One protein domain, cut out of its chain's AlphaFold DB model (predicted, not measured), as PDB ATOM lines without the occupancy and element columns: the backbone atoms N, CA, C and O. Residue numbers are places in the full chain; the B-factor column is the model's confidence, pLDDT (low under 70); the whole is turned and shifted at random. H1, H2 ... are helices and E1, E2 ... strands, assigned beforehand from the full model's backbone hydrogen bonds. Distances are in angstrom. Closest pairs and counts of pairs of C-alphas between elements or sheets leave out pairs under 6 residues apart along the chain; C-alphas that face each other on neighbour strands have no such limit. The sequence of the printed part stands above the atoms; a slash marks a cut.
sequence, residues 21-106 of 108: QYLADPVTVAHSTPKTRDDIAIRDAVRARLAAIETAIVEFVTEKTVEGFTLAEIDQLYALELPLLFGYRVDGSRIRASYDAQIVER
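This is residues 21 to 106 of the 108 residues of an uncharacterized protein of Rhizobium pusense (UniProt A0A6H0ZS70). One long helix, H2, makes the length of a rod, and two small sheets follow one another along one side of it, E1 E3 E4 over its residues 38 to 49 and the pair E2 E5 near residues 53 to 60. The short helices H1 and H3 stand across H2, H3 near its last residues. The printed part has 86 residues with three named helices and five named strands, in the order E1 H1 H2 H3 E2 E3 E4 E5; both sheets are antiparallel, ordered E1 - E3 - E4 and E2 - E5. The class is mixed, helices and strands; the whole is loose, with a radius of gyration of the C-alphas of 15.6 A and spans of 48 by 21 by 19 A.

E1, residues 21 to 23, spans 7.0 A from C-alpha 21 at (198.904, 283.066, 220.041). H1 is residues 26 to 31, 8.9 A; H2, residues 37 to 66, 43.3 A; H3, residues 71 to 77, 10.0 A. E2 is residues 78 to 81, 9.6 A; E3, 86 to 91, 16.1 A; E4, 94 to 98, 13.0 A. E5, residues 102 to 105, spans 10.0 A and ends at (216.717, 262.527, 206.729).

E1 and E3 are antiparallel at 145 degrees, with N 21 and O 88 2.8 A apart. E3 and E4 form a hairpin at 152 degrees, with N 96 and O 89 2.8 A apart. H2 is on this sheet at a height of 10.2 A, two layers, a helix on one face of a sheet; its closest C-alphas to E4 are Ala 45 and Ala 97, 6.4 A. H2 touches H1 with residues 43 to 47 alone, closest C-alphas Ala 30 and Arg 43, 5.2 A, only just about perpendicular at 71 degrees. H2 touches H3 with residues 61 to 65 alone, closest C-alphas Thr 65 and Leu 71, 7.4 A, about perpendicular at 83 degrees. E2 and E5 are antiparallel at 148 degrees, with N 79 and O 104 2.8 A apart. In H1, H2 and H3 every O i to N i+4 pair is within hydrogen-bond range.

The two C-alphas farthest apart, those of Thr 36 and Gly 68, are 48.0 A apart. The printed part has no cut, and its links between named elements are tight. The mean pLDDT of the printed part is 91.4, and no printed residue is under 70.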
ATOM      1  N   GLN A  21     197.844 282.300 219.405       90.25
ATOM      2  CA  GLN A  21     198.904 283.066 220.041       90.25
ATOM      3  C   GLN A  21     200.234 282.345 219.837       90.25
ATOM      4  O   GLN A  21     200.263 281.118 219.744       90.25
ATOM      5  N   TYR A  22     201.328 283.103 219.773       90.56
ATOM      6  CA  TYR A  22     202.656 282.569 219.486       90.56
ATOM      7  C   TYR A  22     203.653 282.949 220.580       90.56
ATOM      8  O   TYR A  22     203.675 284.094 221.030       90.56
ATOM      9  N   LEU A  23     204.494 281.995 220.976       89.56
ATOM     10  CA  LEU A  23     205.629 282.200 221.873       89.56
ATOM     11  C   LEU A  23     206.917 281.888 221.113       89.56
ATOM     12  O   LEU A  23     207.024 280.835 220.488       89.56
ATOM     13  N   ALA A  24     207.886 282.800 221.176       87.44
ATOM     14  CA  ALA A  24     209.166 282.648 220.484       87.44
ATOM     15  C   ALA A  24     210.187 281.799 221.254       87.44
ATOM     16  O   ALA A  24     211.105 281.258 220.652       87.44
ATOM     17  N   ASP A  25     210.030 281.676 222.573       86.19
ATOM     18  CA  ASP A  25     210.954 280.925 223.421       86.19
ATOM     19  C   ASP A  25     210.181 279.996 224.375       86.19
ATOM     20  O   ASP A  25     209.923 280.342 225.535       86.19
ATOM     21  N   PRO A  26     209.745 278.821 223.883       86.81
ATOM     22  CA  PRO A  26     209.031 277.855 224.710       86.81
ATOM     23  C   PRO A  26     209.902 277.307 225.849       86.81
ATOM     24  O   PRO A  26     209.379 276.997 226.916       86.81
ATOM     25  N   VAL A  27     211.224 277.229 225.680       88.12
ATOM     26  CA  VAL A  27     212.119 276.707 226.724       88.12
ATOM     27  C   VAL A  27     212.136 277.654 227.923       88.12
ATOM     28  O   VAL A  27     211.868 277.230 229.048       88.12
ATOM     29  N   THR A  28     212.338 278.953 227.702       90.19
ATOM     30  CA  THR A  28     212.289 279.943 228.789       90.19
ATOM     31  C   THR A  28     210.924 279.957 229.474       90.19
ATOM     32  O   THR A  28     210.849 279.997 230.706       90.19
ATOM     33  N   VAL A  29     209.831 279.849 228.709       89.25
ATOM     34  CA  VAL A  29     208.478 279.758 229.284       89.25
ATOM     35  C   VAL A  29     208.346 278.528 230.184       89.25
ATOM     36  O   VAL A  29     207.831 278.658 231.296       89.25
ATOM     37  N   ALA A  30     208.869 277.368 229.776       91.19
ATOM     38  CA  ALA A  30     208.837 276.140 230.570       91.19
ATOM     39  C   ALA A  30     209.550 276.274 231.931       91.19
ATOM     40  O   ALA A  30     209.118 275.652 232.909       91.19
ATOM     41  N   HIS A  31     210.600 277.093 232.018       90.44
ATOM     42  CA  HIS A  31     211.372 277.329 233.246       90.44
ATOM     43  C   HIS A  31     210.935 278.567 234.039       90.44
ATOM     44  O   HIS A  31     211.408 278.780 235.156       90.44
ATOM     45  N   SER A  32     210.007 279.361 233.509       91.12
ATOM     46  CA  SER A  32     209.512 280.555 234.188       91.12
ATOM     47  C   SER A  32     208.654 280.225 235.420       91.12
ATOM     48  O   SER A  32     207.961 279.201 235.495       91.12
ATOM     49  N   THR A  33     208.682 281.122 236.410       92.12
ATOM     50  CA  THR A  33     207.731 281.108 237.527       92.12
ATOM     51  C   THR A  33     206.436 281.803 237.084       92.12
ATOM     52  O   THR A  33     206.461 283.018 236.868       92.12
ATOM     53  N   PRO A  34     205.311 281.078 236.941       90.69
ATOM     54  CA  PRO A  34     204.051 281.661 236.495       90.69
ATOM     55  C   PRO A  34     203.461 282.562 237.582       90.69
ATOM     56  O   PRO A  34     203.589 282.270 238.773       90.69
ATOM     57  N   LYS A  35     202.804 283.652 237.176       92.12
ATOM     58  CA  LYS A  35     202.196 284.627 238.098       92.12
ATOM     59  C   LYS A  35     200.676 284.529 238.114       92.12
ATOM     60  O   LYS A  35     200.050 284.877 239.112       92.12
ATOM     61  N   THR A  36     200.087 284.049 237.024       91.12
ATOM     62  CA  THR A  36     198.644 283.883 236.862       91.12
ATOM     63  C   THR A  36     198.268 282.421 236.624       91.12
ATOM     64  O   THR A  36     199.109 281.578 236.311       91.12
ATOM     65  N   ARG A  37     196.977 282.103 236.762       88.19
ATOM     66  CA  ARG A  37     196.450 280.775 236.413       88.19
ATOM     67  C   ARG A  37     196.644 280.457 234.927       88.19
ATOM     68  O   ARG A  37     196.929 279.309 234.592       88.19
ATOM     69  N   ASP A  38     196.507 281.458 234.066       86.50
ATOM     70  CA  ASP A  38     196.690 281.287 232.627       86.50
ATOM     71  C   ASP A  38     198.163 281.021 232.304       86.50
ATOM     72  O   ASP A  38     198.459 280.110 231.533       86.50
ATOM     73  N   ASP A  39     199.092 281.698 232.991       88.62
ATOM     74  CA  ASP A  39     200.530 281.421 232.877       88.62
ATOM     75  C   ASP A  39     200.849 279.971 233.263       88.62
ATOM     76  O   ASP A  39     201.668 279.323 232.610       88.62
ATOM     77  N   ILE A  40     200.202 279.442 234.313       91.31
ATOM     78  CA  ILE A  40     200.352 278.036 234.719       91.31
ATOM     79  C   ILE A  40     199.895 277.122 233.583       91.31
ATOM     80  O   ILE A  40     200.642 276.236 233.177       91.31
ATOM     81  N   ALA A  41     198.699 277.355 233.037       91.12
ATOM     82  CA  ALA A  41     198.148 276.526 231.970       91.12
ATOM     83  C   ALA A  41     199.012 276.562 230.697       91.12
ATOM     84  O   ALA A  41     199.220 275.526 230.065       91.12
ATOM     85  N   ILE A  42     199.549 277.733 230.340       90.88
ATOM     86  CA  ILE A  42     200.460 277.903 229.202       90.88
ATOM     87  C   ILE A  42     201.769 277.155 229.459       90.88
ATOM     88  O   ILE A  42     202.179 276.347 228.629       90.88
ATOM     89  N   ARG A  43     202.410 277.373 230.612       93.00
ATOM     90  CA  ARG A  43     203.663 276.697 230.972       93.00
ATOM     91  C   ARG A  43     203.502 275.183 230.964       93.00
ATOM     92  O   ARG A  43     204.361 274.481 230.439       93.00
ATOM     93  N   ASP A  44     202.420 274.677 231.539       93.44
ATOM     94  CA  ASP A  44     202.180 273.241 231.629       93.44
ATOM     95  C   ASP A  44     201.905 272.643 230.236       93.44
ATOM     96  O   ASP A  44     202.418 271.571 229.921       93.44
ATOM     97  N   ALA A  45     201.204 273.366 229.352       91.81
ATOM     98  CA  ALA A  45     201.038 272.966 227.953       91.81
ATOM     99  C   ALA A  45     202.366 272.962 227.177       91.81
ATOM    100  O   ALA A  45     202.621 272.045 226.395       91.81
ATOM    101  N   VAL A  46     203.230 273.955 227.410       92.75
ATOM    102  CA  VAL A  46     204.575 274.014 226.825       92.75
ATOM    103  C   VAL A  46     205.419 272.830 227.296       92.75
ATOM    104  O   VAL A  46     205.973 272.110 226.471       92.75
ATOM    105  N   ARG A  47     205.455 272.569 228.607       94.19
ATOM    106  CA  ARG A  47     206.172 271.423 229.187       94.19
ATOM    107  C   ARG A  47     205.682 270.096 228.625       94.19
ATOM    108  O   ARG A  47     206.502 269.259 228.271       94.19
ATOM    109  N   ALA A  48     204.366 269.920 228.505       94.06
ATOM    110  CA  ALA A  48     203.790 268.705 227.942       94.06
ATOM    111  C   ALA A  48     204.257 268.463 226.498       94.06
ATOM    112  O   ALA A  48     204.573 267.333 226.135       94.06
ATOM    113  N   ARG A  49     204.344 269.518 225.679       93.06
ATOM    114  CA  ARG A  49     204.841 269.404 224.301       93.06
ATOM    115  C   ARG A  49     206.340 269.150 224.223       93.06
ATOM    116  O   ARG A  49     206.745 268.289 223.453       93.06
ATOM    117  N   LEU A  50     207.146 269.831 225.038       92.31
ATOM    118  CA  LEU A  50     208.586 269.566 225.103       92.31
ATOM    119  C   LEU A  50     208.871 268.117 225.533       92.31
ATOM    120  O   LEU A  50     209.683 267.453 224.899       92.31
ATOM    121  N   ALA A  51     208.141 267.599 226.524       94.25
ATOM    122  CA  ALA A  51     208.271 266.211 226.973       94.25
ATOM    123  C   ALA A  51     207.865 265.192 225.892       94.25
ATOM    124  O   ALA A  51     208.500 264.148 225.750       94.25
ATOM    125  N   ALA A  52     206.821 265.488 225.109       93.31
ATOM    126  CA  ALA A  52     206.418 264.640 223.988       93.31
ATOM    127  C   ALA A  52     207.497 264.590 222.893       93.31
ATOM    128  O   ALA A  52     207.793 263.518 222.372       93.31
ATOM    129  N   ILE A  53     208.117 265.735 222.584       92.94
ATOM    130  CA  ILE A  53     209.231 265.820 221.629       92.94
ATOM    131  C   ILE A  53     210.445 265.038 222.140       92.94
ATOM    132  O   ILE A  53     211.012 264.246 221.396       92.94
ATOM    133  N   GLU A  54     210.825 265.221 223.405       94.06
ATOM    134  CA  GLU A  54     211.942 264.494 224.018       94.06
ATOM    135  C   GLU A  54     211.716 262.977 223.970       94.06
ATOM    136  O   GLU A  54     212.611 262.230 223.582       94.06
ATOM    137  N   THR A  55     210.496 262.532 224.276       95.75
ATOM    138  CA  THR A  55     210.116 261.116 224.205       95.75
ATOM    139  C   THR A  55     210.269 260.576 222.782       95.75
ATOM    140  O   THR A  55     210.922 259.554 222.593       95.75
ATOM    141  N   ALA A  56     209.757 261.293 221.776       94.00
ATOM    142  CA  ALA A  56     209.875 260.892 220.373       94.00
ATOM    143  C   ALA A  56     211.341 260.797 219.906       94.00
ATOM    144  O   ALA A  56     211.700 259.881 219.168       94.00
ATOM    145  N   ILE A  57     212.208 261.711 220.361       94.50
ATOM    146  CA  ILE A  57     213.649 261.671 220.062       94.50
ATOM    147  C   ILE A  57     214.297 260.436 220.694       94.50
ATOM    148  O   ILE A  57     215.056 259.734 220.028       94.50
ATOM    149  N   VAL A  58     214.007 260.157 221.967       96.38
ATOM    150  CA  VAL A  58     214.575 259.002 222.679       96.38
ATOM    151  C   VAL A  58     214.125 257.691 222.041       96.38
ATOM    152  O   VAL A  58     214.952 256.797 221.853       96.38
ATOM    153  N   GLU A  59     212.847 257.578 221.681       96.75
ATOM    154  CA  GLU A  59     212.303 256.410 220.984       96.75
ATOM    155  C   GLU A  59     213.005 256.197 219.639       96.75
ATOM    156  O   GLU A  59     213.514 255.105 219.391       96.75
ATOM    157  N   PHE A  60     213.141 257.252 218.831       96.38
ATOM    158  CA  PHE A  60     213.836 257.191 217.545       96.38
ATOM    159  C   PHE A  60     215.304 256.769 217.684       96.38
ATOM    160  O   PHE A  60     215.768 255.869 216.984       96.38
ATOM    161  N   VAL A  61     216.053 257.389 218.603       96.75
ATOM    162  CA  VAL A  61     217.464 257.035 218.828       96.75
ATOM    163  C   VAL A  61     217.576 255.589 219.301       96.75
ATOM    164  O   VAL A  61     218.424 254.849 218.808       96.75
ATOM    165  N   THR A  62     216.703 255.160 220.213       97.81
ATOM    166  CA  THR A  62     216.679 253.776 220.698       97.81
ATOM    167  C   THR A  62     216.436 252.807 219.543       97.81
ATOM    168  O   THR A  62     217.209 251.866 219.374       97.81
ATOM    169  N   GLU A  63     215.438 253.066 218.700       97.38
ATOM    170  CA  GLU A  63     215.146 252.260 217.513       97.38
ATOM    171  C   GLU A  63     216.363 252.163 216.578       97.38
ATOM    172  O   GLU A  63     216.802 251.060 216.248       97.38
ATOM    173  N   LYS A  64     216.994 253.291 216.234       97.19
ATOM    174  CA  LYS A  64     218.166 253.300 215.341       97.19
ATOM    175  C   LYS A  64     219.396 252.628 215.937       97.19
ATOM    176  O   LYS A  64     220.123 251.941 215.223       97.19
ATOM    177  N   THR A  65     219.605 252.741 217.244       96.62
ATOM    178  CA  THR A  65     220.687 251.998 217.904       96.62
ATOM    179  C   THR A  65     220.441 250.487 217.910       96.62
ATOM    180  O   THR A  65     221.391 249.721 217.757       96.62
ATOM    181  N   VAL A  66     219.182 250.039 218.008       98.00
ATOM    182  CA  VAL A  66     218.810 248.617 217.878       98.00
ATOM    183  C   VAL A  66     219.008 248.114 216.443       98.00
ATOM    184  O   VAL A  66     219.428 246.974 216.253       98.00
ATOM    185  N   GLU A  67     218.780 248.964 215.439       96.38
ATOM    186  CA  GLU A  67     219.096 248.683 214.027       96.38
ATOM    187  C   GLU A  67     220.611 248.625 213.735       96.38
ATOM    188  O   GLU A  67     221.014 248.199 212.653       96.38
ATOM    189  N   GLY A  68     221.458 249.006 214.697       97.25
ATOM    190  CA  GLY A  68     222.917 248.931 214.598       97.25
ATOM    191  C   GLY A  68     223.607 250.241 214.214       97.25
ATOM    192  O   GLY A  68     224.826 250.236 214.054       97.25
ATOM    193  N   PHE A  69     222.873 251.353 214.101       96.62
ATOM    194  CA  PHE A  69     223.479 252.667 213.890       96.62
ATOM    195  C   PHE A  69     224.175 253.161 215.161       96.62
ATOM    196  O   PHE A  69     223.667 253.052 216.279       96.62
ATOM    197  N   THR A  70     225.335 253.782 214.985       97.12
ATOM    198  CA  THR A  70     226.009 254.552 216.029       97.12
ATOM    199  C   THR A  70     225.362 255.929 216.189       97.12
ATOM    200  O   THR A  70     224.764 256.472 215.261       97.12
ATOM    201  N   LEU A  71     225.536 256.561 217.355       95.00
ATOM    202  CA  LEU A  71     225.035 257.924 217.585       95.00
ATOM    203  C   LEU A  71     225.615 258.945 216.590       95.00
ATOM    204  O   LEU A  71     224.929 259.891 216.218       95.00
ATOM    205  N   ALA A  72     226.858 258.739 216.144       96.12
ATOM    206  CA  ALA A  72     227.498 259.603 215.155       96.12
ATOM    207  C   ALA A  72     226.845 259.472 213.771       96.12
ATOM    208  O   ALA A  72     226.635 260.479 213.103       96.12
ATOM    209  N   GLU A  73     226.488 258.256 213.352       95.81
ATOM    210  CA  GLU A  73     225.762 258.043 212.096       95.81
ATOM    211  C   GLU A  73     224.355 258.638 212.166       95.81
ATOM    212  O   GLU A  73     223.915 259.270 211.213       95.81
ATOM    213  N   ILE A  74     223.670 258.510 213.307       95.38
ATOM    214  CA  ILE A  74     222.349 259.119 213.499       95.38
ATOM    215  C   ILE A  74     222.429 260.648 213.348       95.38
ATOM    216  O   ILE A  74     221.633 261.226 212.613       95.38
ATOM    217  N   ASP A  75     223.407 261.300 213.981       93.56
ATOM    218  CA  ASP A  75     223.602 262.758 213.882       93.56
ATOM    219  C   ASP A  75     223.955 263.224 212.454       93.56
ATOM    220  O   ASP A  75     223.524 264.290 211.999       93.56
ATOM    221  N   GLN A  76     224.710 262.403 211.718       93.88
ATOM    222  CA  GLN A  76     225.099 262.676 210.332       93.88
ATOM    223  C   GLN A  76     223.981 262.446 209.319       93.88
ATOM    224  O   GLN A  76     223.981 263.101 208.278       93.88
ATOM    225  N   LEU A  77     223.068 261.511 209.581       93.62
ATOM    226  CA  LEU A  77     222.029 261.104 208.633       93.62
ATOM    227  C   LEU A  77     220.696 261.797 208.888       93.62
ATOM    228  O   LEU A  77     219.924 261.983 207.950       93.62
ATOM    229  N   TYR A  78     220.429 262.208 210.125       95.19
ATOM    230  CA  TYR A  78     219.145 262.777 210.508       95.19
ATOM    231  C   TYR A  78     219.300 264.183 211.088       95.19
ATOM    232  O   TYR A  78     220.351 264.581 211.596       95.19
ATOM    233  N   ALA A  79     218.236 264.967 210.978       93.31
ATOM    234  CA  ALA A  79     218.111 266.279 211.589       93.31
ATOM    235  C   ALA A  79     216.779 266.375 212.335       93.31
ATOM    236  O   ALA A  79     215.761 265.840 211.897       93.31
ATOM    237  N   LEU A  80     216.797 267.077 213.468       90.88
ATOM    238  CA  LEU A  80     215.594 267.439 214.202       90.88
ATOM    239  C   LEU A  80     215.132 268.824 213.742       90.88
ATOM    240  O   LEU A  80     215.795 269.827 214.008       90.88
ATOM    241  N   GLU A  81     213.983 268.881 213.086       91.50
ATOM    242  CA  GLU A  81     213.315 270.122 212.724       91.50
ATOM    243  C   GLU A  81     212.306 270.511 213.803       91.50
ATOM    244  O   GLU A  81     211.411 269.747 214.176       91.50
ATOM    245  N   LEU A  82     212.458 271.733 214.309       88.56
ATOM    246  CA  LEU A  82     211.591 272.319 215.322       88.56
ATOM    247  C   LEU A  82     210.909 273.563 214.745       88.56
ATOM    248  O   LEU A  82     211.576 274.381 214.103       88.56
ATOM    249  N   PRO A  83     209.602 273.764 214.992       86.00
ATOM    250  CA  PRO A  83     208.942 275.015 214.662       86.00
ATOM    251  C   PRO A  83     209.621 276.184 215.377       86.00
ATOM    252  O   PRO A  83     209.968 276.089 216.550       86.00
ATOM    253  N   LEU A  84     209.749 277.326 214.698       84.31
ATOM    254  CA  LEU A  84     210.339 278.528 215.304       84.31
ATOM    255  C   LEU A  84     209.493 279.093 216.449       84.31
ATOM    256  O   LEU A  84     210.018 279.742 217.348       84.31
ATOM    257  N   LEU A  85     208.175 278.899 216.384       89.81
ATOM    258  CA  LEU A  85     207.222 279.476 217.320       89.81
ATOM    259  C   LEU A  85     206.330 278.386 217.899       89.81
ATOM    260  O   LEU A  85     205.792 277.546 217.177       89.81
ATOM    261  N   PHE A  86     206.093 278.469 219.201       91.00
ATOM    262  CA  PHE A  86     205.075 277.689 219.879       91.00
ATOM    263  C   PHE A  86     203.719 278.360 219.697       91.00
ATOM    264  O   PHE A  86     203.470 279.434 220.246       91.00
ATOM    265  N   GLY A  87     202.840 277.734 218.919       91.12
ATOM    266  CA  GLY A  87     201.468 278.195 218.755       91.12
ATOM    267  C   GLY A  87     200.574 277.643 219.859       91.12
ATOM    268  O   GLY A  87     200.689 276.478 220.234       91.12
ATOM    269  N   TYR A  88     199.641 278.436 220.370       91.50
ATOM    270  CA  TYR A  88     198.568 277.919 221.210       91.50
ATOM    271  C   TYR A  88     197.268 278.692 221.035       91.50
ATOM    272  O   TYR A  88     197.251 279.855 220.646       91.50
ATOM    273  N   ARG A  89     196.150 278.027 221.323       90.88
ATOM    274  CA  ARG A  89     194.819 278.639 221.381       90.88
ATOM    275  C   ARG A  89     194.210 278.395 222.747       90.88
ATOM    276  O   ARG A  89     194.357 277.308 223.307       90.88
ATOM    277  N   VAL A  90     193.488 279.390 223.240       86.38
ATOM    278  CA  VAL A  90     192.653 279.256 224.433       86.38
ATOM    279  C   VAL A  90     191.254 278.854 223.972       86.38
ATOM    280  O   VAL A  90     190.610 279.584 223.222       86.38
ATOM    281  N   ASP A  91     190.811 277.670 224.377       82.56
ATOM    282  CA  ASP A  91     189.497 277.105 224.066       82.56
ATOM    283  C   ASP A  91     188.744 276.884 225.385       82.56
ATOM    284  O   ASP A  91     188.906 275.864 226.067       82.56
ATOM    285  N   GLY A  92     188.010 277.914 225.816       80.44
ATOM    286  CA  GLY A  92     187.426 277.975 227.154       80.44
ATOM    287  C   GLY A  92     188.510 277.923 228.234       80.44
ATOM    288  O   GLY A  92     189.343 278.817 228.325       80.44
ATOM    289  N   SER A  93     188.515 276.865 229.048       75.00
ATOM    290  CA  SER A  93     189.512 276.653 230.107       75.00
ATOM    291  C   SER A  93     190.700 275.778 229.683       75.00
ATOM    292  O   SER A  93     191.448 275.321 230.548       75.00
ATOM    293  N   ARG A  94     190.831 275.440 228.393       82.94
ATOM    294  CA  ARG A  94     191.866 274.528 227.882       82.94
ATOM    295  C   ARG A  94     192.833 275.258 226.957       82.94
ATOM    296  O   ARG A  94     192.414 276.021 226.092       82.94
ATOM    297  N   ILE A  95     194.121 274.954 227.100       88.06
ATOM    298  CA  ILE A  95     195.158 275.381 226.160       88.06
ATOM    299  C   ILE A  95     195.342 274.285 225.111       88.06
ATOM    300  O   ILE A  95     195.689 273.151 225.436       88.06
ATOM    301  N   ARG A  96     195.108 274.620 223.841       87.75
ATOM    302  CA  ARG A  96     195.448 273.766 222.700       87.75
ATOM    303  C   ARG A  96     196.770 274.236 222.115       87.75
ATOM    304  O   ARG A  96     196.798 275.238 221.407       87.75
ATOM    305  N   ALA A  97     197.842 273.522 222.431       88.25
ATOM    306  CA  ALA A  97     199.182 273.805 221.934       88.25
ATOM    307  C   ALA A  97     199.461 273.117 220.589       88.25
ATOM    308  O   ALA A  97     199.097 271.952 220.399       88.25
ATOM    309  N   SER A  98     200.163 273.824 219.708       86.75
ATOM    310  CA  SER A  98     200.714 273.370 218.432       86.75
ATOM    311  C   SER A  98     202.215 273.671 218.416       86.75
ATOM    312  O   SER A  98     202.623 274.818 218.208       86.75
ATOM    313  N   TYR A  99     203.011 272.646 218.697       87.62
ATOM    314  CA  TYR A  99     204.470 272.679 218.689       87.62
ATOM    315  C   TYR A  99     204.946 271.232 218.636       87.62
ATOM    316  O   TYR A  99     204.986 270.551 219.661       87.62
ATOM    317  N   ASP A 100     205.192 270.757 217.424       84.25
ATOM    318  CA  ASP A 100     205.532 269.369 217.141       84.25
ATOM    319  C   ASP A 100     206.850 269.363 216.360       84.25
ATOM    320  O   ASP A 100     207.032 270.175 215.452       84.25
ATOM    321  N   ALA A 101     207.777 268.497 216.760       87.06
ATOM    322  CA  ALA A 101     209.058 268.320 216.087       87.06
ATOM    323  C   ALA A 101     208.947 267.248 215.005       87.06
ATOM    324  O   ALA A 101     208.140 266.322 215.123       87.06
ATOM    325  N   GLN A 102     209.799 267.338 213.991       90.94
ATOM    326  CA  GLN A 102     209.935 266.310 212.970       90.94
ATOM    327  C   GLN A 102     211.391 265.864 212.882       90.94
ATOM    328  O   GLN A 102     212.300 266.687 212.878       90.94
ATOM    329  N   ILE A 103     211.614 264.555 212.806       91.06
ATOM    330  CA  ILE A 103     212.928 263.998 212.485       91.06
ATOM    331  C   ILE A 103     212.939 263.735 210.982       91.06
ATOM    332  O   ILE A 103     212.048 263.060 210.464       91.06
ATOM    333  N   VAL A 104     213.909 264.311 210.281       93.62
ATOM    334  CA  VAL A 104     214.041 264.217 208.825       93.62
ATOM    335  C   VAL A 104     215.396 263.640 208.453       93.62
ATOM    336  O   VAL A 104     216.387 263.862 209.147       93.62
ATOM    337  N   GLU A 105     215.449 262.911 207.345       93.06
ATOM    338  CA  GLU A 105     216.717 262.527 206.729       93.06
ATOM    339  C   GLU A 105     217.376 263.756 206.104       93.06
ATOM    340  O   GLU A 105     216.731 264.560 205.422       93.06
ATOM    341  N   ARG A 106     218.680 263.906 206.318       89.56
ATOM    342  CA  ARG A 106     219.466 264.935 205.648       89.56
ATOM    343  C   ARG A 106     219.593 264.558 204.174       89.56
ATOM    344  O   ARG A 106     220.043 263.467 203.835       89.56
TER     345      ARG A 106